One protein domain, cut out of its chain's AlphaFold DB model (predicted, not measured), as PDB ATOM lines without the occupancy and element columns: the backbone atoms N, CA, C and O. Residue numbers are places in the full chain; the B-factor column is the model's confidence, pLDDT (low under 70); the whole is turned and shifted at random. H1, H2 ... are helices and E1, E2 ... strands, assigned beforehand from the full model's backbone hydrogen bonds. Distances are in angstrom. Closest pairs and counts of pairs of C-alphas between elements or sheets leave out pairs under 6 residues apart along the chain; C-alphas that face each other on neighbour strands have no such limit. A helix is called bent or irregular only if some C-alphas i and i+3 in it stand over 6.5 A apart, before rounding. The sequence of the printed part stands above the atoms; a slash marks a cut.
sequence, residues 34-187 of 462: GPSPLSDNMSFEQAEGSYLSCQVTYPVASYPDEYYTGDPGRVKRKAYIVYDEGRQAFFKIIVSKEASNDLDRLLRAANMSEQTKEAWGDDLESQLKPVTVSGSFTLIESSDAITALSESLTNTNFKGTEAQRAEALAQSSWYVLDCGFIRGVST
ATOM      1  N   GLY A  34      58.405 -60.583  96.077       88.31
ATOM      2  CA  GLY A  34      58.128 -59.368  95.331       88.31
ATOM      3  C   GLY A  34      56.700 -59.333  94.773       88.31
ATOM      4  O   GLY A  34      55.970 -60.326  94.814       88.31
ATOM      5  N   PRO A  35      56.267 -58.161  94.285       89.38
ATOM      6  CA  PRO A  35      54.942 -58.004  93.705       89.38
ATOM      7  C   PRO A  35      54.851 -58.731  92.360       89.38
ATOM      8  O   PRO A  35      55.731 -58.597  91.509       89.38
ATOM      9  N   SER A  36      53.764 -59.473  92.149       89.38
ATOM     10  CA  SER A  36      53.506 -60.119  90.857       89.38
ATOM     11  C   SER A  36      52.983 -59.091  89.849       89.38
ATOM     12  O   SER A  36      52.182 -58.239  90.228       89.38
ATOM     13  N   PRO A  37      53.412 -59.110  88.579       88.44
ATOM     14  CA  PRO A  37      52.896 -58.166  87.596       88.44
ATOM     15  C   PRO A  37      51.404 -58.416  87.349       88.44
ATOM     16  O   PRO A  37      50.981 -59.564  87.205       88.44
ATOM     17  N   LEU A  38      50.613 -57.346  87.267       85.00
ATOM     18  CA  LEU A  38      49.240 -57.419  86.777       85.00
ATOM     19  C   LEU A  38      49.284 -57.670  85.261       85.00
ATOM     20  O   LEU A  38      49.398 -56.740  84.472       85.00
ATOM     21  N   SER A  39      49.260 -58.939  84.855       79.06
ATOM     22  CA  SER A  39      49.329 -59.353  83.447       79.06
ATOM     23  C   SER A  39      48.055 -58.990  82.697       79.06
ATOM     24  O   SER A  39      46.995 -59.327  83.208       79.06
ATOM     25  N   ASP A  40      48.124 -58.422  81.491       71.56
ATOM     26  CA  ASP A  40      46.980 -57.913  80.698       71.56
ATOM     27  C   ASP A  40      45.774 -58.866  80.584       71.56
ATOM     28  O   ASP A  40      44.631 -58.424  80.573       71.56
ATOM     29  N   ASN A  41      46.008 -60.181  80.618       75.06
ATOM     30  CA  ASN A  41      44.963 -61.207  80.504       75.06
ATOM     31  C   ASN A  41      44.271 -61.581  81.833       75.06
ATOM     32  O   ASN A  41      43.382 -62.430  81.842       75.06
ATOM     33  N   MET A  42      44.699 -61.016  82.964       82.38
ATOM     34  CA  MET A  42      44.141 -61.297  84.295       82.38
ATOM     35  C   MET A  42      42.989 -60.339  84.595       82.38
ATOM     36  O   MET A  42      43.185 -59.121  84.544       82.38
ATOM     37  N   SER A  43      41.807 -60.856  84.939       86.06
ATOM     38  CA  SER A  43      40.687 -60.007  85.369       86.06
ATOM     39  C   SER A  43      40.941 -59.411  86.761       86.06
ATOM     40  O   SER A  43      41.722 -59.949  87.546       86.06
ATOM     41  N   PHE A  44      40.268 -58.309  87.100       88.56
ATOM     42  CA  PHE A  44      40.392 -57.718  88.439       88.56
ATOM     43  C   PHE A  44      39.912 -58.658  89.556       88.56
ATOM     44  O   PHE A  44      40.523 -58.691  90.619       88.56
ATOM     45  N   GLU A  45      38.906 -59.492  89.287       87.44
ATOM     46  CA  GLU A  45      38.448 -60.537  90.215       87.44
ATOM     47  C   GLU A  45      39.543 -61.580  90.488       87.44
ATOM     48  O   GLU A  45      39.757 -61.985  91.626       87.44
ATOM     49  N   GLN A  46      40.297 -61.989  89.462       87.06
ATOM     50  CA  GLN A  46      41.420 -62.922  89.624       87.06
ATOM     51  C   GLN A  46      42.611 -62.291  90.361       87.06
ATOM     52  O   GLN A  46      43.395 -62.995  90.997       87.06
ATOM     53  N   ALA A  47      42.756 -60.970  90.254       86.81
ATOM     54  CA  ALA A  47      43.809 -60.187  90.888       86.81
ATOM     55  C   ALA A  47      43.533 -59.896  92.378       86.81
ATOM     56  O   ALA A  47      44.446 -59.494  93.108       86.81
ATOM     57  N   GLU A  48      42.301 -60.089  92.852       88.88
ATOM     58  CA  GLU A  48      41.888 -59.761  94.216       88.88
ATOM     59  C   GLU A  48      42.689 -60.534  95.286       88.88
ATOM     60  O   GLU A  48      43.000 -61.717  95.155       88.88
ATOM     61  N   GLY A  49      43.077 -59.846  96.366       83.56
ATOM     62  CA  GLY A  49      43.842 -60.409  97.486       83.56
ATOM     63  C   GLY A  49      45.341 -60.600  97.207       83.56
ATOM     64  O   GLY A  49      46.116 -60.969  98.109       83.56
ATOM     65  N   SER A  50      45.779 -60.321  95.978       87.94
ATOM     66  CA  SER A  50      47.172 -60.447  95.556       87.94
ATOM     67  C   SER A  50      47.984 -59.184  95.848       87.94
ATOM     68  O   SER A  50      47.458 -58.076  95.968       87.94
ATOM     69  N   TYR A  51      49.301 -59.360  95.982       90.38
ATOM     70  CA  TYR A  51      50.254 -58.254  96.058       90.38
ATOM     71  C   TYR A  51      50.868 -58.046  94.675       90.38
ATOM     72  O   TYR A  51      51.616 -58.902  94.193       90.38
ATOM     73  N   LEU A  52      50.496 -56.944  94.028       91.25
ATOM     74  CA  LEU A  52      50.689 -56.750  92.595       91.25
ATOM     75  C   LEU A  52      51.562 -55.544  92.277       91.25
ATOM     76  O   LEU A  52      51.661 -54.607  93.068       91.25
ATOM     77  N   SER A  53      52.178 -55.582  91.098       92.19
ATOM     78  CA  SER A  53      52.860 -54.467  90.453       92.19
ATOM     79  C   SER A  53      52.089 -54.082  89.196       92.19
ATOM     80  O   SER A  53      51.797 -54.940  88.363       92.19
ATOM     81  N   CYS A  54      51.753 -52.804  89.063       89.50
ATOM     82  CA  CYS A  54      50.984 -52.266  87.948       89.50
ATOM     83  C   CYS A  54      51.750 -51.110  87.301       89.50
ATOM     84  O   CYS A  54      52.289 -50.249  88.004       89.50
ATOM     85  N   GLN A  55      51.797 -51.091  85.966       90.19
ATOM     86  CA  GLN A  55      52.277 -49.941  85.207       90.19
ATOM     87  C   GLN A  55      51.109 -49.000  84.919       90.19
ATOM     88  O   GLN A  55      50.172 -49.348  84.213       90.19
ATOM     89  N   VAL A  56      51.183 -47.798  85.476       90.00
ATOM     90  CA  VAL A  56      50.169 -46.759  85.324       90.00
ATOM     91  C   VAL A  56      50.525 -45.884  84.136       90.00
ATOM     92  O   VAL A  56      51.596 -45.274  84.113       90.00
ATOM     93  N   THR A  57      49.603 -45.803  83.183       88.25
ATOM     94  CA  THR A  57      49.729 -45.022  81.945       88.25
ATOM     95  C   THR A  57      48.719 -43.876  81.891       88.25
ATOM     96  O   THR A  57      49.110 -42.746  81.607       88.25
ATOM     97  N   TYR A  58      47.455 -44.124  82.262       88.31
ATOM     98  CA  TYR A  58      46.364 -43.148  82.115       88.31
ATOM     99  C   TYR A  58      45.605 -42.867  83.423       88.31
ATOM    100  O   TYR A  58      44.468 -43.309  83.607       88.31
ATOM    101  N   PRO A  59      46.195 -42.117  84.369       92.25
ATOM    102  CA  PRO A  59      45.431 -41.554  85.475       92.25
ATOM    103  C   PRO A  59      44.481 -40.467  84.953       92.25
ATOM    104  O   PRO A  59      44.911 -39.570  84.237       92.25
ATOM    105  N   VAL A  60      43.202 -40.522  85.329       91.38
ATOM    106  CA  VAL A  60      42.133 -39.629  84.832       91.38
ATOM    107  C   VAL A  60      41.561 -38.705  85.906       91.38
ATOM    108  O   VAL A  60      40.949 -37.693  85.581       91.38
ATOM    109  N   ALA A  61      41.771 -39.001  87.187       91.62
ATOM    110  CA  ALA A  61      41.390 -38.118  88.289       91.62
ATOM    111  C   ALA A  61      42.292 -38.337  89.507       91.62
ATOM    112  O   ALA A  61      42.928 -39.384  89.642       91.62
ATOM    113  N   SER A  62      42.325 -37.359  90.415       91.88
ATOM    114  CA  SER A  62      42.944 -37.518  91.734       91.88
ATOM    115  C   SER A  62      42.181 -36.758  92.811       91.88
ATOM    116  O   SER A  62      41.598 -35.708  92.533       91.88
ATOM    117  N   TYR A  63      42.207 -37.275  94.037       90.50
ATOM    118  CA  TYR A  63      41.607 -36.629  95.203       90.50
ATOM    119  C   TYR A  63      42.344 -37.008  96.504       90.50
ATOM    120  O   TYR A  63      43.062 -38.014  96.541       90.50
ATOM    121  N   PRO A  64      42.244 -36.196  97.571       89.50
ATOM    122  CA  PRO A  64      42.759 -36.560  98.892       89.50
ATOM    123  C   PRO A  64      42.024 -37.781  99.460       89.50
ATOM    124  O   PRO A  64      40.802 -37.770  99.539       89.50
ATOM    125  N   ASP A  65      42.766 -38.811  99.867       89.12
ATOM    126  CA  ASP A  65      42.199 -40.046 100.433       89.12
ATOM    127  C   ASP A  65      42.234 -40.036 101.967       89.12
ATOM    128  O   ASP A  65      41.261 -40.383 102.626       89.12
ATOM    129  N   GLU A  66      43.346 -39.573 102.543       87.06
ATOM    130  CA  GLU A  66      43.540 -39.506 103.993       87.06
ATOM    131  C   GLU A  66      44.276 -38.212 104.371       87.06
ATOM    132  O   GLU A  66      45.227 -37.806 103.693       87.06
ATOM    133  N   TYR A  67      43.882 -37.597 105.488       87.31
ATOM    134  CA  TYR A  67      44.523 -36.418 106.083       87.31
ATOM    135  C   TYR A  67      45.250 -36.781 107.383       87.31
ATOM    136  O   TYR A  67      44.935 -37.781 108.029       87.31
ATOM    137  N   TYR A  68      46.231 -35.974 107.791       82.50
ATOM    138  CA  TYR A  68      46.889 -36.169 109.085       82.50
ATOM    139  C   TYR A  68      45.934 -35.876 110.247       82.50
ATOM    140  O   TYR A  68      45.243 -34.858 110.279       82.50
ATOM    141  N   THR A  69      45.936 -36.750 111.255       76.44
ATOM    142  CA  THR A  69      45.172 -36.535 112.487       76.44
ATOM    143  C   THR A  69      45.625 -35.240 113.169       76.44
ATOM    144  O   THR A  69      46.799 -35.093 113.502       76.44
ATOM    145  N   GLY A  70      44.690 -34.311 113.388       74.56
ATOM    146  CA  GLY A  70      44.959 -33.005 114.003       74.56
ATOM    147  C   GLY A  70      45.258 -31.866 113.020       74.56
ATOM    148  O   GLY A  70      45.341 -30.725 113.462       74.56
ATOM    149  N   ASP A  71      45.363 -32.145 111.714       81.19
ATOM    150  CA  ASP A  71      45.507 -31.124 110.666       81.19
ATOM    151  C   ASP A  71      44.682 -31.493 109.413       81.19
ATOM    152  O   ASP A  71      45.177 -32.177 108.510       81.19
ATOM    153  N   PRO A  72      43.421 -31.023 109.328       72.94
ATOM    154  CA  PRO A  72      42.524 -31.298 108.203       72.94
ATOM    155  C   PRO A  72      42.996 -30.712 106.864       72.94
ATOM    156  O   PRO A  72      42.449 -31.063 105.824       72.94
ATOM    157  N   GLY A  73      43.979 -29.805 106.864       81.12
ATOM    158  CA  GLY A  73      44.526 -29.220 105.639       81.12
ATOM    159  C   GLY A  73      45.650 -30.055 105.026       81.12
ATOM    160  O   GLY A  73      45.962 -29.905 103.841       81.12
ATOM    161  N   ARG A  74      46.266 -30.953 105.804       86.94
ATOM    162  CA  ARG A  74      47.456 -31.690 105.380       86.94
ATOM    163  C   ARG A  74      47.109 -33.092 104.897       86.94
ATOM    164  O   ARG A  74      46.862 -34.006 105.682       86.94
ATOM    165  N   VAL A  75      47.160 -33.273 103.580       87.69
ATOM    166  CA  VAL A  75      46.943 -34.569 102.923       87.69
ATOM    167  C   VAL A  75      48.097 -35.525 103.238       87.69
ATOM    168  O   VAL A  75      49.259 -35.212 102.975       87.69
ATOM    169  N   LYS A  76      47.769 -36.703 103.770       88.25
ATOM    170  CA  LYS A  76      48.691 -37.810 104.055       88.25
ATOM    171  C   LYS A  76      48.757 -38.791 102.884       88.25
ATOM    172  O   LYS A  76      49.844 -39.199 102.475       88.25
ATOM    173  N   ARG A  77      47.599 -39.142 102.318       91.69
ATOM    174  CA  ARG A  77      47.472 -40.067 101.183       91.69
ATOM    175  C   ARG A  77      46.611 -39.461 100.086       91.69
ATOM    176  O   ARG A  77      45.640 -38.759 100.364       91.69
ATOM    177  N   LYS A  78      46.973 -39.737  98.837       92.69
ATOM    178  CA  LYS A  78      46.214 -39.337  97.648       92.69
ATOM    179  C   LYS A  78      45.701 -40.571  96.920       92.69
ATOM    180  O   LYS A  78      46.446 -41.537  96.753       92.69
ATOM    181  N   ALA A  79      44.468 -40.485  96.445       93.81
ATOM    182  CA  ALA A  79      43.874 -41.438  95.529       93.81
ATOM    183  C   ALA A  79      43.979 -40.940  94.085       93.81
ATOM    184  O   ALA A  79      43.854 -39.744  93.816       93.81
ATOM    185  N   TYR A  80      44.160 -41.882  93.167       93.88
ATOM    186  CA  TYR A  80      44.120 -41.687  91.725       93.88
ATOM    187  C   TYR A  80      43.131 -42.674  91.121       93.88
ATOM    188  O   TYR A  80      43.096 -43.835  91.526       93.88
ATOM    189  N   ILE A  81      42.346 -42.219  90.151       93.94
ATOM    190  CA  ILE A  81      41.546 -43.098  89.297       93.94
ATOM    191  C   ILE A  81      42.342 -43.318  88.024       93.94
ATOM    192  O   ILE A  81      42.774 -42.347  87.400       93.94
ATOM    193  N   VAL A  82      42.546 -44.578  87.661       93.31
ATOM    194  CA  VAL A  82      43.343 -44.980  86.504       93.31
ATOM    195  C   VAL A  82      42.474 -45.768  85.542       93.31
ATOM    196  O   VAL A  82      41.715 -46.638  85.966       93.31
ATOM    197  N   TYR A  83      42.597 -45.434  84.262       91.50
ATOM    198  CA  TYR A  83      42.025 -46.188  83.162       91.50
ATOM    199  C   TYR A  83      43.036 -47.229  82.670       91.50
ATOM    200  O   TYR A  83      44.174 -46.889  82.338       91.50
ATOM    201  N   ASP A  84      42.625 -48.494  82.650       88.75
ATOM    202  CA  ASP A  84      43.375 -49.608  82.078       88.75
ATOM    203  C   ASP A  84      42.865 -49.870  80.656       88.75
ATOM    204  O   ASP A  84      41.785 -50.432  80.470       88.75
ATOM    205  N   GLU A  85      43.638 -49.448  79.652       83.81
ATOM    206  CA  GLU A  85      43.271 -49.602  78.239       83.81
ATOM    207  C   GLU A  85      43.126 -51.066  77.818       83.81
ATOM    208  O   GLU A  85      42.247 -51.383  77.018       83.81
ATOM    209  N   GLY A  86      43.956 -51.964  78.361       82.50
ATOM    210  CA  GLY A  86      43.947 -53.379  77.990       82.50
ATOM    211  C   GLY A  86      42.666 -54.086  78.429       82.50
ATOM    212  O   GLY A  86      42.188 -54.991  77.747       82.50
ATOM    213  N   ARG A  87      42.086 -53.643  79.549       85.06
ATOM    214  CA  ARG A  87      40.847 -54.197  80.122       85.06
ATOM    215  C   ARG A  87      39.608 -53.355  79.853       85.06
ATOM    216  O   ARG A  87      38.513 -53.814  80.162       85.06
ATOM    217  N   GLN A  88      39.785 -52.137  79.341       86.88
ATOM    218  CA  GLN A  88      38.738 -51.117  79.238       86.88
ATOM    219  C   GLN A  88      37.996 -50.921  80.570       86.88
ATOM    220  O   GLN A  88      36.769 -50.897  80.629       86.88
ATOM    221  N   ALA A  89      38.755 -50.838  81.666       89.38
ATOM    222  CA  ALA A  89      38.211 -50.795  83.020       89.38
ATOM    223  C   ALA A  89      38.959 -49.791  83.901       89.38
ATOM    224  O   ALA A  89      40.111 -49.439  83.640       89.38
ATOM    225  N   PHE A  90      38.309 -49.345  84.976       92.50
ATOM    226  CA  PHE A  90      38.869 -48.374  85.910       92.50
ATOM    227  C   PHE A  90      39.182 -49.009  87.259       92.50
ATOM    228  O   PHE A  90      38.450 -49.864  87.764       92.50
ATOM    229  N   PHE A  91      40.255 -48.539  87.888       93.19
ATOM    230  CA  PHE A  91      40.588 -48.907  89.260       93.19
ATOM    231  C   PHE A  91      41.192 -47.724  90.020       93.19
ATOM    232  O   PHE A  91      41.657 -46.737  89.442       93.19
ATOM    233  N   LYS A  92      41.144 -47.813  91.349       94.44
ATOM    234  CA  LYS A  92      41.680 -46.811  92.272       94.44
ATOM    235  C   LYS A  92      43.105 -47.187  92.669       94.44
ATOM    236  O   LYS A  92      43.391 -48.342  92.962       94.44
ATOM    237  N   ILE A  93      43.991 -46.206  92.767       94.75
ATOM    238  CA  ILE A  93      45.338 -46.365  93.326       94.75
ATOM    239  C   ILE A  93      45.491 -45.392  94.480       94.75
ATOM    240  O   ILE A  93      45.199 -44.210  94.318       94.75
ATOM    241  N   ILE A  94      45.974 -45.860  95.631       94.31
ATOM    242  CA  ILE A  94      46.263 -44.984  96.770       94.31
ATOM    243  C   ILE A  94      47.762 -44.969  97.035       94.31
ATOM    244  O   ILE A  94      48.354 -46.006  97.319       94.31
ATOM    245  N   VAL A  95      48.366 -43.781  97.020       93.31
ATOM    246  CA  VAL A  95      49.791 -43.566  97.322       93.31
ATOM    247  C   VAL A  95      49.976 -42.569  98.463       93.31
ATOM    248  O   VAL A  95      49.084 -41.771  98.769       93.31
ATOM    249  N   SER A  96      51.149 -42.593  99.100       89.75
ATOM    250  CA  SER A  96      51.522 -41.537 100.043       89.75
ATOM    251  C   SER A  96      51.690 -40.204  99.313       89.75
ATOM    252  O   SER A  96      51.985 -40.160  98.113       89.75
ATOM    253  N   LYS A  97      51.507 -39.093 100.031       87.19
ATOM    254  CA  LYS A  97      51.656 -37.765  99.433       87.19
ATOM    255  C   LYS A  97      53.078 -37.517  98.912       87.19
ATOM    256  O   LYS A  97      53.224 -36.821  97.910       87.19
ATOM    257  N   GLU A  98      54.105 -38.101  99.532       84.25
ATOM    258  CA  GLU A  98      55.495 -37.987  99.067       84.25
ATOM    259  C   GLU A  98      55.731 -38.713  97.736       84.25
ATOM    260  O   GLU A  98      56.488 -38.229  96.897       84.25
ATOM    261  N   ALA A  99      55.051 -39.842  97.514       84.94
ATOM    262  CA  ALA A  99      55.147 -40.636  96.288       84.94
ATOM    263  C   ALA A  99      54.204 -40.154  95.165       84.94
ATOM    264  O   ALA A  99      54.142 -40.761  94.098       84.94
ATOM    265  N   SER A 100      53.457 -39.064  95.379       90.69
ATOM    266  CA  SER A 100      52.409 -38.613  94.455       90.69
ATOM    267  C   SER A 100      52.938 -37.861  93.228       90.69
ATOM    268  O   SER A 100      52.193 -37.661  92.275       90.69
ATOM    269  N   ASN A 101      54.200 -37.419  93.240       90.00
ATOM    270  CA  ASN A 101      54.741 -36.507  92.225       90.00
ATOM    271  C   ASN A 101      54.741 -37.101  90.811       90.00
ATOM    272  O   ASN A 101      54.367 -36.409  89.865       90.00
ATOM    273  N   ASP A 102      55.117 -38.372  90.666       90.06
ATOM    274  CA  ASP A 102      55.165 -39.039  89.363       90.06
ATOM    275  C   ASP A 102      53.763 -39.297  88.788       90.06
ATOM    276  O   ASP A 102      53.544 -39.146  87.586       90.06
ATOM    277  N   LEU A 103      52.783 -39.604  89.644       91.25
ATOM    278  CA  LEU A 103      51.382 -39.745  89.237       91.25
ATOM    279  C   LEU A 103      50.728 -38.387  88.948       91.25
ATOM    280  O   LEU A 103      49.968 -38.269  87.993       91.25
ATOM    281  N   ASP A 104      51.058 -37.343  89.716       91.00
ATOM    282  CA  ASP A 104      50.638 -35.963  89.440       91.00
ATOM    283  C   ASP A 104      51.228 -35.465  88.103       91.00
ATOM    284  O   ASP A 104      50.568 -34.716  87.379       91.00
ATOM    285  N   ARG A 105      52.455 -35.885  87.753       90.38
ATOM    286  CA  ARG A 105      53.066 -35.640  86.437       90.38
ATOM    287  C   ARG A 105      52.271 -36.329  85.331       90.38
ATOM    288  O   ARG A 105      51.830 -35.643  84.411       90.38
ATOM    289  N   LEU A 106      52.052 -37.641  85.448       89.88
ATOM    290  CA  LEU A 106      51.303 -38.418  84.457       89.88
ATOM    291  C   LEU A 106      49.872 -37.905  84.270       89.88
ATOM    292  O   LEU A 106      49.436 -37.745  83.138       89.88
ATOM    293  N   LEU A 107      49.159 -37.573  85.353       90.19
ATOM    294  CA  LEU A 107      47.791 -37.039  85.292       90.19
ATOM    295  C   LEU A 107      47.710 -35.755  84.466       90.19
ATOM    296  O   LEU A 107      46.738 -35.557  83.737       90.19
ATOM    297  N   ARG A 108      48.728 -34.893  84.556       86.25
ATOM    298  CA  ARG A 108      48.820 -33.695  83.718       86.25
ATOM    299  C   ARG A 108      49.171 -34.049  82.276       86.25
ATOM    300  O   ARG A 108      48.470 -33.600  81.384       86.25
ATOM    301  N   ALA A 109      50.227 -34.831  82.063       84.69
ATOM    302  CA  ALA A 109      50.767 -35.106  80.732       84.69
ATOM    303  C   ALA A 109      49.820 -35.948  79.858       84.69
ATOM    304  O   ALA A 109      49.574 -35.605  78.704       84.69
ATOM    305  N   ALA A 110      49.246 -37.020  80.413       82.31
ATOM    306  CA  ALA A 110      48.418 -37.977  79.676       82.31
ATOM    307  C   ALA A 110      47.097 -37.375  79.170       82.31
ATOM    308  O   ALA A 110      46.568 -37.814  78.153       82.31
ATOM    309  N   ASN A 111      46.591 -36.338  79.843       80.56
ATOM    310  CA  ASN A 111      45.283 -35.744  79.560       80.56
ATOM    311  C   ASN A 111      45.359 -34.319  78.979       80.56
ATOM    312  O   ASN A 111      44.392 -33.557  79.042       80.56
ATOM    313  N   MET A 112      46.518 -33.911  78.458       79.19
ATOM    314  CA  MET A 112      46.655 -32.640  77.740       79.19
ATOM    315  C   MET A 112      45.980 -32.691  76.365       79.19
ATOM    316  O   MET A 112      45.877 -33.752  75.752       79.19
ATOM    317  N   SER A 113      45.554 -31.528  75.863       75.69
ATOM    318  CA  SER A 113      45.071 -31.414  74.482       75.69
ATOM    319  C   SER A 113      46.203 -31.685  73.485       75.69
ATOM    320  O   SER A 113      47.359 -31.377  73.779       75.69
ATOM    321  N   GLU A 114      45.881 -32.208  72.300       76.31
ATOM    322  CA  GLU A 114      46.876 -32.519  71.257       76.31
ATOM    323  C   GLU A 114      47.740 -31.298  70.887       76.31
ATOM    324  O   GLU A 114      48.960 -31.401  70.819       76.31
ATOM    325  N   GLN A 115      47.144 -30.102  70.830       70.81
ATOM    326  CA  GLN A 115      47.869 -28.842  70.603       70.81
ATOM    327  C   GLN A 115      48.907 -28.533  71.697       70.81
ATOM    328  O   GLN A 115      49.942 -27.925  71.440       70.81
ATOM    329  N   THR A 116      48.636 -28.925  72.947       72.62
ATOM    330  CA  THR A 116      49.565 -28.735  74.073       72.62
ATOM    331  C   THR A 116      50.657 -29.803  74.092       72.62
ATOM    332  O   THR A 116      51.781 -29.506  74.488       72.62
ATOM    333  N   LYS A 117      50.347 -31.025  73.641       77.56
ATOM    334  CA  LYS A 117      51.331 -32.104  73.486       77.56
ATOM    335  C   LYS A 117      52.353 -31.771  72.397       77.56
ATOM    336  O   LYS A 117      53.544 -31.941  72.624       77.56
ATOM    337  N   GLU A 118      51.906 -31.215  71.271       73.31
ATOM    338  CA  GLU A 118      52.786 -30.728  70.197       73.31
ATOM    339  C   GLU A 118      53.775 -29.658  70.695       73.31
ATOM    340  O   GLU A 118      54.942 -29.661  70.311       73.31
ATOM    341  N   ALA A 119      53.341 -28.783  71.611       74.94
ATOM    342  CA  ALA A 119      54.184 -27.740  72.196       74.94
ATOM    343  C   ALA A 119      55.272 -28.269  73.152       74.94
ATOM    344  O   ALA A 119      56.213 -27.538  73.461       74.94
ATOM    345  N   TRP A 120      55.148 -29.505  73.642       73.88
ATOM    346  CA  TRP A 120      56.144 -30.139  74.515       73.88
ATOM    347  C   TRP A 120      57.288 -30.808  73.750       73.88
ATOM    348  O   TRP A 120      58.331 -31.055  74.350       73.88
ATOM    349  N   GLY A 121      57.132 -31.055  72.445       76.94
ATOM    350  CA  GLY A 121      58.184 -31.623  71.599       76.94
ATOM    351  C   GLY A 121      58.850 -32.854  72.228       76.94
ATOM    352  O   GLY A 121      58.170 -33.772  72.685       76.94
ATOM    353  N   ASP A 122      60.182 -32.834  72.297       77.19
ATOM    354  CA  ASP A 122      61.014 -33.946  72.781       77.19
ATOM    355  C   ASP A 122      60.818 -34.275  74.277       77.19
ATOM    356  O   ASP A 122      61.087 -35.397  74.711       77.19
ATOM    357  N   ASP A 123      60.304 -33.340  75.087       78.31
ATOM    358  CA  ASP A 123      60.086 -33.571  76.522       78.31
ATOM    359  C   ASP A 123      58.868 -34.470  76.792       78.31
ATOM    360  O   ASP A 123      58.779 -35.080  77.863       78.31
ATOM    361  N   LEU A 124      57.940 -34.599  75.835       80.38
ATOM    362  CA  LEU A 124      56.678 -35.325  75.998       80.38
ATOM    363  C   LEU A 124      56.883 -36.801  76.370       80.38
ATOM    364  O   LEU A 124      56.221 -37.300  77.285       80.38
ATOM    365  N   GLU A 125      57.832 -37.486  75.726       80.19
ATOM    366  CA  GLU A 125      58.129 -38.898  76.006       80.19
ATOM    367  C   GLU A 125      58.578 -39.112  77.457       80.19
ATOM    368  O   GLU A 125      58.176 -40.074  78.117       80.19
ATOM    369  N   SER A 126      59.370 -38.181  77.998       80.75
ATOM    370  CA  SER A 126      59.835 -38.250  79.387       80.75
ATOM    371  C   SER A 126      58.688 -38.080  80.393       80.75
ATOM    372  O   SER A 126      58.687 -38.701  81.460       80.75
ATOM    373  N   GLN A 127      57.689 -37.265  80.042       82.44
ATOM    374  CA  GLN A 127      56.562 -36.924  80.908       82.44
ATOM    375  C   GLN A 127      55.472 -38.001  80.893       82.44
ATOM    376  O   GLN A 127      54.856 -38.247  81.934       82.44
ATOM    377  N   LEU A 128      55.283 -38.668  79.748       83.69
ATOM    378  CA  LEU A 128      54.363 -39.794  79.554       83.69
ATOM    379  C   LEU A 128      54.935 -41.142  80.013       83.69
ATOM    380  O   LEU A 128      54.255 -42.164  79.917       83.69
ATOM    381  N   LYS A 129      56.168 -41.167  80.536       87.50
ATOM    382  CA  LYS A 129      56.793 -42.397  81.021       87.50
ATOM    383  C   LYS A 129      55.904 -43.088  82.074       87.50
ATOM    384  O   LYS A 129      55.651 -42.474  83.120       87.50
ATOM    385  N   PRO A 130      55.499 -44.357  81.847       88.94
ATOM    386  CA  PRO A 130      54.635 -45.088  82.766       88.94
ATOM    387  C   PRO A 130      55.228 -45.176  84.170       88.94
ATOM    388  O   PRO A 130      56.443 -45.322  84.348       88.94
ATOM    389  N   VAL A 131      54.364 -45.122  85.180       90.25
ATOM    390  CA  VAL A 131      54.767 -45.187  86.589       90.25
ATOM    391  C   VAL A 131      54.418 -46.554  87.139       90.25
ATOM    392  O   VAL A 131      53.260 -46.955  87.156       90.25
ATOM    393  N   THR A 132      55.429 -47.285  87.600       91.50
ATOM    394  CA  THR A 132      55.216 -48.586  88.236       91.50
ATOM    395  C   THR A 132      54.897 -48.391  89.710       91.50
ATOM    396  O   THR A 132      55.692 -47.812  90.450       91.50
ATOM    397  N   VAL A 133      53.749 -48.899  90.141       91.50
ATOM    398  CA  VAL A 133      53.324 -48.898  91.543       91.50
ATOM    399  C   VAL A 133      53.063 -50.318  92.016       91.50
ATOM    400  O   VAL A 133      52.765 -51.204  91.217       91.50
ATOM    401  N   SER A 134      53.185 -50.559  93.322       92.19
ATOM    402  CA  SER A 134      52.962 -51.890  93.885       92.19
ATOM    403  C   SER A 134      52.210 -51.841  95.204       92.19
ATOM    404  O   SER A 134      52.513 -51.017  96.072       92.19
ATOM    405  N   GLY A 135      51.244 -52.741  95.363       91.38
ATOM    406  CA  GLY A 135      50.300 -52.702  96.472       91.38
ATOM    407  C   GLY A 135      49.421 -53.938  96.577       91.38
ATOM    408  O   GLY A 135      49.469 -54.832  95.731       91.38
ATOM    409  N   SER A 136      48.619 -53.989  97.639       92.19
ATOM    410  CA  SER A 136      47.541 -54.978  97.745       92.19
ATOM    411  C   SER A 136      46.392 -54.577  96.852       92.19
ATOM    412  O   SER A 136      45.947 -53.434  96.926       92.19
ATOM    413  N   PHE A 137      45.898 -55.522  96.063       92.50
ATOM    414  CA  PHE A 137      44.714 -55.314  95.250       92.50
ATOM    415  C   PHE A 137      43.490 -55.897  95.953       92.50
ATOM    416  O   PHE A 137      43.469 -57.083  96.277       92.50
ATOM    417  N   THR A 138      42.493 -55.067  96.240       92.56
ATOM    418  CA  THR A 138      41.296 -55.468  96.995       92.56
ATOM    419  C   THR A 138      40.044 -54.814  96.438       92.56
ATOM    420  O   THR A 138      40.108 -53.698  95.919       92.56
ATOM    421  N   LEU A 139      38.902 -55.481  96.587       92.94
ATOM    422  CA  LEU A 139      37.601 -54.909  96.267       92.94
ATOM    423  C   LEU A 139      37.273 -53.726  97.198       92.94
ATOM    424  O   LEU A 139      37.578 -53.746  98.393       92.94
ATOM    425  N   ILE A 140      36.660 -52.675  96.652       91.44
ATOM    426  CA  ILE A 140      36.122 -51.554  97.426       91.44
ATOM    427  C   ILE A 140      34.682 -51.896  97.821       91.44
ATOM    428  O   ILE A 140      33.769 -51.789  97.010       91.44
ATOM    429  N   GLU A 141      34.481 -52.266  99.085       87.62
ATOM    430  CA  GLU A 141      33.147 -52.570  99.635       87.62
ATOM    431  C   GLU A 141      32.497 -51.372 100.351       87.62
ATOM    432  O   GLU A 141      31.285 -51.332 100.549       87.62
ATOM    433  N   SER A 142      33.297 -50.385 100.768       86.69
ATOM    434  CA  SER A 142      32.818 -49.240 101.554       86.69
ATOM    435  C   SER A 142      31.983 -48.281 100.705       86.69
ATOM    436  O   SER A 142      32.497 -47.713  99.738       86.69
ATOM    437  N   SER A 143      30.731 -48.030 101.111       85.81
ATOM    438  CA  SER A 143      29.858 -47.058 100.438       85.81
ATOM    439  C   SER A 143      30.486 -45.672 100.386       85.81
ATOM    440  O   SER A 143      30.442 -45.032  99.345       85.81
ATOM    441  N   ASP A 144      31.139 -45.241 101.466       86.06
ATOM    442  CA  ASP A 144      31.754 -43.915 101.558       86.06
ATOM    443  C   ASP A 144      32.915 -43.774 100.567       86.06
ATOM    444  O   ASP A 144      33.091 -42.732  99.934       86.06
ATOM    445  N   ALA A 145      33.691 -44.849 100.384       85.00
ATOM    446  CA  ALA A 145      34.777 -44.879  99.412       85.00
ATOM    447  C   ALA A 145      34.251 -44.843  97.970       85.00
ATOM    448  O   ALA A 145      34.868 -44.197  97.122       85.00
ATOM    449  N   ILE A 146      33.118 -45.502  97.698       87.00
ATOM    450  CA  ILE A 146      32.435 -45.442  96.398       87.00
ATOM    451  C   ILE A 146      31.871 -44.037  96.164       87.00
ATOM    452  O   ILE A 146      32.075 -43.483  95.090       87.00
ATOM    453  N   THR A 147      31.244 -43.412  97.165       87.19
ATOM    454  CA  THR A 147      30.727 -42.038  97.065       87.19
ATOM    455  C   THR A 147      31.840 -41.038  96.764       87.19
ATOM    456  O   THR A 147      31.732 -40.296  95.790       87.19
ATOM    457  N   ALA A 148      32.944 -41.062  97.519       85.62
ATOM    458  CA  ALA A 148      34.093 -40.189  97.270       85.62
ATOM    459  C   ALA A 148      34.685 -40.395  95.862       85.62
ATOM    460  O   ALA A 148      35.114 -39.447  95.197       85.62
ATOM    461  N   LEU A 149      34.676 -41.641  95.379       87.94
ATOM    462  CA  LEU A 149      35.096 -41.973  94.027       87.94
ATOM    463  C   LEU A 149      34.151 -41.358  92.986       87.94
ATOM    464  O   LEU A 149      34.623 -40.644  92.098       87.94
ATOM    465  N   SER A 150      32.840 -41.572  93.108       87.06
ATOM    466  CA  SER A 150      31.829 -41.008  92.206       87.06
ATOM    467  C   SER A 150      31.873 -39.478  92.176       87.06
ATOM    468  O   SER A 150      31.853 -38.879  91.100       87.06
ATOM    469  N   GLU A 151      32.020 -38.829  93.334       87.62
ATOM    470  CA  GLU A 151      32.188 -37.376  93.424       87.62
ATOM    471  C   GLU A 151      33.405 -36.908  92.619       87.62
ATOM    472  O   GLU A 151      33.305 -35.968  91.830       87.62
ATOM    473  N   SER A 152      34.540 -37.603  92.730       85.81
ATOM    474  CA  SER A 152      35.753 -37.244  91.987       85.81
ATOM    475  C   SER A 152      35.621 -37.397  90.462       85.81
ATOM    476  O   SER A 152      36.260 -36.642  89.728       85.81
ATOM    477  N   LEU A 153      34.767 -38.314  89.984       86.25
ATOM    478  CA  LEU A 153      34.467 -38.507  88.558       86.25
ATOM    479  C   LEU A 153      33.554 -37.411  87.992       86.25
ATOM    480  O   LEU A 153      33.684 -37.039  86.826       86.25
ATOM    481  N   THR A 154      32.639 -36.895  88.816       84.19
ATOM    482  CA  THR A 154      31.687 -35.831  88.437       84.19
ATOM    483  C   THR A 154      32.252 -34.416  88.592       84.19
ATOM    484  O   THR A 154      31.695 -33.459  88.055       84.19
ATOM    485  N   ASN A 155      33.372 -34.266  89.301       78.88
ATOM    486  CA  ASN A 155      34.029 -32.982  89.517       78.88
ATOM    487  C   ASN A 155      34.817 -32.519  88.270       78.88
ATOM    488  O   ASN A 155      35.291 -33.321  87.465       78.88
ATOM    489  N   THR A 156      35.058 -31.211  88.149       66.19
ATOM    490  CA  THR A 156      35.851 -30.580  87.070       66.19
ATOM    491  C   THR A 156      37.322 -31.018  87.044       66.19
ATOM    492  O   THR A 156      38.065 -30.714  86.106       66.19
ATOM    493  N   ASN A 157      37.754 -31.756  88.067       72.62
ATOM    494  CA  ASN A 157      39.086 -32.332  88.179       72.62
ATOM    495  C   ASN A 157      39.269 -33.635  87.387       72.62
ATOM    496  O   ASN A 157      40.410 -34.077  87.259       72.62
ATOM    497  N   PHE A 158      38.200 -34.226  86.840       84.12
ATOM    498  CA  PHE A 158      38.316 -35.340  85.899       84.12
ATOM    499  C   PHE A 158      38.932 -34.857  84.581       84.12
ATOM    500  O   PHE A 158      38.480 -33.875  83.993       84.12
ATOM    501  N   LYS A 159      39.987 -35.538  84.140       84.94
ATOM    502  CA  LYS A 159      40.808 -35.172  82.983       84.94
ATOM    503  C   LYS A 159      40.631 -36.100  81.778       84.94
ATOM    504  O   LYS A 159      41.098 -35.749  80.704       84.94
ATOM    505  N   GLY A 160      39.943 -37.232  81.939       83.31
ATOM    506  CA  GLY A 160      39.612 -38.124  80.826       83.31
ATOM    507  C   GLY A 160      38.516 -37.568  79.906       83.31
ATOM    508  O   GLY A 160      37.977 -36.480  80.116       83.31
ATOM    509  N   THR A 161      38.149 -38.355  78.898       85.50
ATOM    510  CA  THR A 161      37.062 -38.034  77.955       85.50
ATOM    511  C   THR A 161      35.670 -38.232  78.571       85.50
ATOM    512  O   THR A 161      35.498 -39.009  79.509       85.50
ATOM    513  N   GLU A 162      34.635 -37.583  78.022       85.31
ATOM    514  CA  GLU A 162      33.245 -37.792  78.477       85.31
ATOM    515  C   GLU A 162      32.773 -39.247  78.309       85.31
ATOM    516  O   GLU A 162      32.019 -39.749  79.139       85.31
ATOM    517  N   ALA A 163      33.257 -39.953  77.279       85.81
ATOM    518  CA  ALA A 163      32.974 -41.376  77.085       85.81
ATOM    519  C   ALA A 163      33.554 -42.223  78.231       85.81
ATOM    520  O   ALA A 163      32.821 -42.969  78.875       85.81
ATOM    521  N   GLN A 164      34.831 -42.012  78.568       87.12
ATOM    522  CA  GLN A 164      35.477 -42.661  79.713       87.12
ATOM    523  C   GLN A 164      34.786 -42.321  81.038       87.12
ATOM    524  O   GLN A 164      34.688 -43.168  81.922       87.12
ATOM    525  N   ARG A 165      34.285 -41.088  81.198       88.44
ATOM    526  CA  ARG A 165      33.512 -40.708  82.387       88.44
ATOM    527  C   ARG A 165      32.218 -41.514  82.490       88.44
ATOM    528  O   ARG A 165      31.897 -41.998  83.574       88.44
ATOM    529  N   ALA A 166      31.483 -41.657  81.388       87.75
ATOM    530  CA  ALA A 166      30.254 -42.445  81.350       87.75
ATOM    531  C   ALA A 166      30.523 -43.931  81.647       87.75
ATOM    532  O   ALA A 166      29.790 -44.532  82.431       87.75
ATOM    533  N   GLU A 167      31.599 -44.495  81.094       89.81
ATOM    534  CA  GLU A 167      32.039 -45.869  81.370       89.81
ATOM    535  C   GLU A 167      32.418 -46.070  82.842       89.81
ATOM    536  O   GLU A 167      31.940 -47.010  83.477       89.81
ATOM    537  N   ALA A 168      33.201 -45.156  83.425       88.88
ATOM    538  CA  ALA A 168      33.578 -45.220  84.835       88.88
ATOM    539  C   ALA A 168      32.350 -45.169  85.763       88.88
ATOM    540  O   ALA A 168      32.280 -45.915  86.739       88.88
ATOM    541  N   LEU A 169      31.359 -44.324  85.459       88.06
ATOM    542  CA  LEU A 169      30.116 -44.231  86.238       88.06
ATOM    543  C   LEU A 169      29.199 -45.452  86.065       88.06
ATOM    544  O   LEU A 169      28.415 -45.746  86.967       88.06
ATOM    545  N   ALA A 170      29.285 -46.155  84.934       88.19
ATOM    546  CA  ALA A 170      28.516 -47.368  84.662       88.19
ATOM    547  C   ALA A 170      29.152 -48.648  85.244       88.19
ATOM    548  O   ALA A 170      28.504 -49.697  85.262       88.19
ATOM    549  N   GLN A 171      30.401 -48.587  85.720       89.50
ATOM    550  CA  GLN A 171      31.123 -49.740  86.252       89.50
ATOM    551  C   GLN A 171      30.498 -50.254  87.562       89.50
ATOM    552  O   GLN A 171      30.343 -49.512  88.530       89.50
ATOM    553  N   SER A 172      30.189 -51.554  87.612       84.56
ATOM    554  CA  SER A 172      29.493 -52.181  88.747       84.56
ATOM    555  C   SER A 172      30.381 -52.476  89.958       84.56
ATOM    556  O   SER A 172      29.882 -52.517  91.079       84.56
ATOM    557  N   SER A 173      31.680 -52.695  89.742       89.81
ATOM    558  CA  SER A 173      32.619 -53.143  90.777       89.81
ATOM    559  C   SER A 173      33.898 -52.320  90.727       89.81
ATOM    560  O   SER A 173      34.469 -52.128  89.656       89.81
ATOM    561  N   TRP A 174      34.377 -51.859  91.881       93.19
ATOM    562  CA  TRP A 174      35.576 -51.029  91.985       93.19
ATOM    563  C   TRP A 174      36.647 -51.713  92.819       93.19
ATOM    564  O   TRP A 174      36.370 -52.238  93.891       93.19
ATOM    565  N   TYR A 175      37.886 -51.651  92.345       93.50
ATOM    566  CA  TYR A 175      39.042 -52.217  93.028       93.50
ATOM    567  C   TYR A 175      40.033 -51.125  93.393       93.50
ATOM    568  O   TYR A 175      40.131 -50.100  92.712       93.50
ATOM    569  N   VAL A 176      40.781 -51.358  94.465       93.88
ATOM    570  CA  VAL A 176      41.842 -50.474  94.927       93.88
ATOM    571  C   VAL A 176      43.171 -51.205  94.997       93.88
ATOM    572  O   VAL A 176      43.267 -52.295  95.555       93.88
ATOM    573  N   LEU A 177      44.206 -50.567  94.457       93.56
ATOM    574  CA  LEU A 177      45.598 -50.902  94.702       93.56
ATOM    575  C   LEU A 177      46.125 -50.012  95.835       93.56
ATOM    576  O   LEU A 177      46.410 -48.826  95.638       93.56
ATOM    577  N   ASP A 178      46.237 -50.581  97.032       93.12
ATOM    578  CA  ASP A 178      46.782 -49.895  98.203       93.12
ATOM    579  C   ASP A 178      48.320 -50.007  98.208       93.12
ATOM    580  O   ASP A 178      48.897 -51.040  98.582       93.12
ATOM    581  N   CYS A 179      48.993 -48.951  97.736       91.88
ATOM    582  CA  CYS A 179      50.433 -48.968  97.509       91.88
ATOM    583  C   CYS A 179      51.234 -48.995  98.810       91.88
ATOM    584  O   CYS A 179      51.081 -48.143  99.685       91.88
ATOM    585  N   GLY A 180      52.177 -49.936  98.892       87.25
ATOM    586  CA  GLY A 180      53.041 -50.109 100.059       87.25
ATOM    587  C   GLY A 180      52.410 -50.889 101.218       87.25
ATOM    588  O   GLY A 180      53.065 -51.017 102.256       87.25
ATOM    589  N   PHE A 181      51.208 -51.450 101.041       90.19
ATOM    590  CA  PHE A 181      50.501 -52.254 102.041       90.19
ATOM    591  C   PHE A 181      50.252 -53.696 101.572       90.19
ATOM    592  O   PHE A 181      50.047 -53.971 100.390       90.19
ATOM    593  N   ILE A 182      50.255 -54.628 102.530       89.50
ATOM    594  CA  ILE A 182      49.921 -56.048 102.385       89.50
ATOM    595  C   ILE A 182      48.853 -56.407 103.421       89.50
ATOM    596  O   ILE A 182      49.135 -56.446 104.620       89.50
ATOM    597  N   ARG A 183      47.618 -56.672 102.972       83.62
ATOM    598  CA  ARG A 183      46.470 -56.982 103.856       83.62
ATOM    599  C   ARG A 183      46.246 -55.913 104.946       83.62
ATOM    600  O   ARG A 183      46.069 -56.239 106.117       83.62
ATOM    601  N   GLY A 184      46.320 -54.636 104.568       84.50
ATOM    602  CA  GLY A 184      46.111 -53.502 105.482       84.50
ATOM    603  C   GLY A 184      47.271 -53.204 106.443       84.50
ATOM    604  O   GLY A 184      47.146 -52.325 107.287       84.50
ATOM    605  N   VAL A 185      48.405 -53.902 106.318       90.38
ATOM    606  CA  VAL A 185      49.634 -53.636 107.084       90.38
ATOM    607  C   VAL A 185      50.714 -53.147 106.127       90.38
ATOM    608  O   VAL A 185      50.899 -53.717 105.053       90.38
ATOM    609  N   SER A 186      51.440 -52.094 106.484       90.81
ATOM    610  CA  SER A 186      52.492 -51.552 105.627       90.81
ATOM    611  C   SER A 186      53.654 -52.537 105.468       90.81
ATOM    612  O   SER A 186      54.010 -53.303 106.366       90.81
ATOM    613  N   THR A 187      54.315 -52.497 104.316       90.19
ATOM    614  CA  THR A 187      55.506 -53.319 104.044       90.19
ATOM    615  C   THR A 187      56.635 -53.068 105.050       90.19
ATOM    616  O   THR A 187      57.378 -53.992 105.383       90.19
TER     617      THR A 187
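What this domain is: This is residues 34 to 187 of the 462 residues of an uncharacterized protein of Lachnospiraceae bacterium (UniProt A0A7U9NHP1). One strongly twisted six-stranded sheet folds back on itself, its leaf E1 E5 facing its leaf E4 E3 E2 with E6 as the hinge; the helical hairpin H5 H6 covers one face over E2, E3 and E4, and H2 packs on the opposite face, mainly on E2 and E3. Beyond H2, the short H3 and H4 form an arm, while the turn of the E2 E3 hairpin makes another far end. The printed part has 154 residues, in the order H1 E1 E2 E3 E4 H2 H3 H4 E5 H5 H6 E6; the sheet, mixed, runs E1 E5 E6 E4 E3 E2. The class is mixed, helices and strands; the whole is compact, with a radius of gyration of the C-alphas of 15.4 A and spans of 43 by 42 by 32 A.

Where its parts are: H1, residues 44 to 47, begins with C-alpha 44 at (40.392, -57.718, 88.439). E1 is 51 to 56, 15.7 A; E2 is 58 to 68, 27.9 A, and bends by 61 degrees at 61. E3, 71 to 84, 34.1 A, bends by 52 degrees at 74; E4 is 89 to 96, 23.5 A. H2 is 98 to 110, 20.6 A, and irregular, with C-alphas 99 and 102 7.1 A apart. H3 is 114 to 118 and H4 123 to 127. E5, 131 to 139, 22.0 A, bends by 67 degrees at 136. H5 is 143 to 154, 16.5 A, and H6 162 to 170, 12.3 A. E6, 175 to 179, ends with C-alpha 179 at (50.433, -48.968, 97.509).

How they stand to each other: E2 E3 E4 form a meander, each strand the antiparallel neighbour of the one before; N 63 and O 79 are 3.0 A apart, N 80 and O 93 2.8 A, within hydrogen-bond range. E6 is parallel to E4, with N 177 and O 92 at 2.8 A, and antiparallel to E5, with N 138 and O 176 at 3.0 A. E5 and E1 are antiparallel, with N 54 and O 133 at 2.9 A. H5 lies over E3 and E2 at a height over the sheet of 9.7 A. H6 touches H5, closest C-alphas Leu 153 and Arg 165, 6.6 A, at a shallow tilt of 15 degrees, opposite ways. H2 touches H4 with residues 105 to 109 alone, closest C-alphas Ala 109 and Gln 127, 6.1 A. H3 and H4 are not on the sheet; H1 only grazes it. Every O i to N i+4 pair is within range in H3, H4, H5 and H6, and 7 of 9 in H2; H1 is too short for such a pair.

The domain as a whole: The C-alphas farthest apart, those of Gly 70 and Glu 118, are 44.6 A apart. The printed part has no cut and no long link. Its mean pLDDT is 86.6; residue 156 alone is under 70.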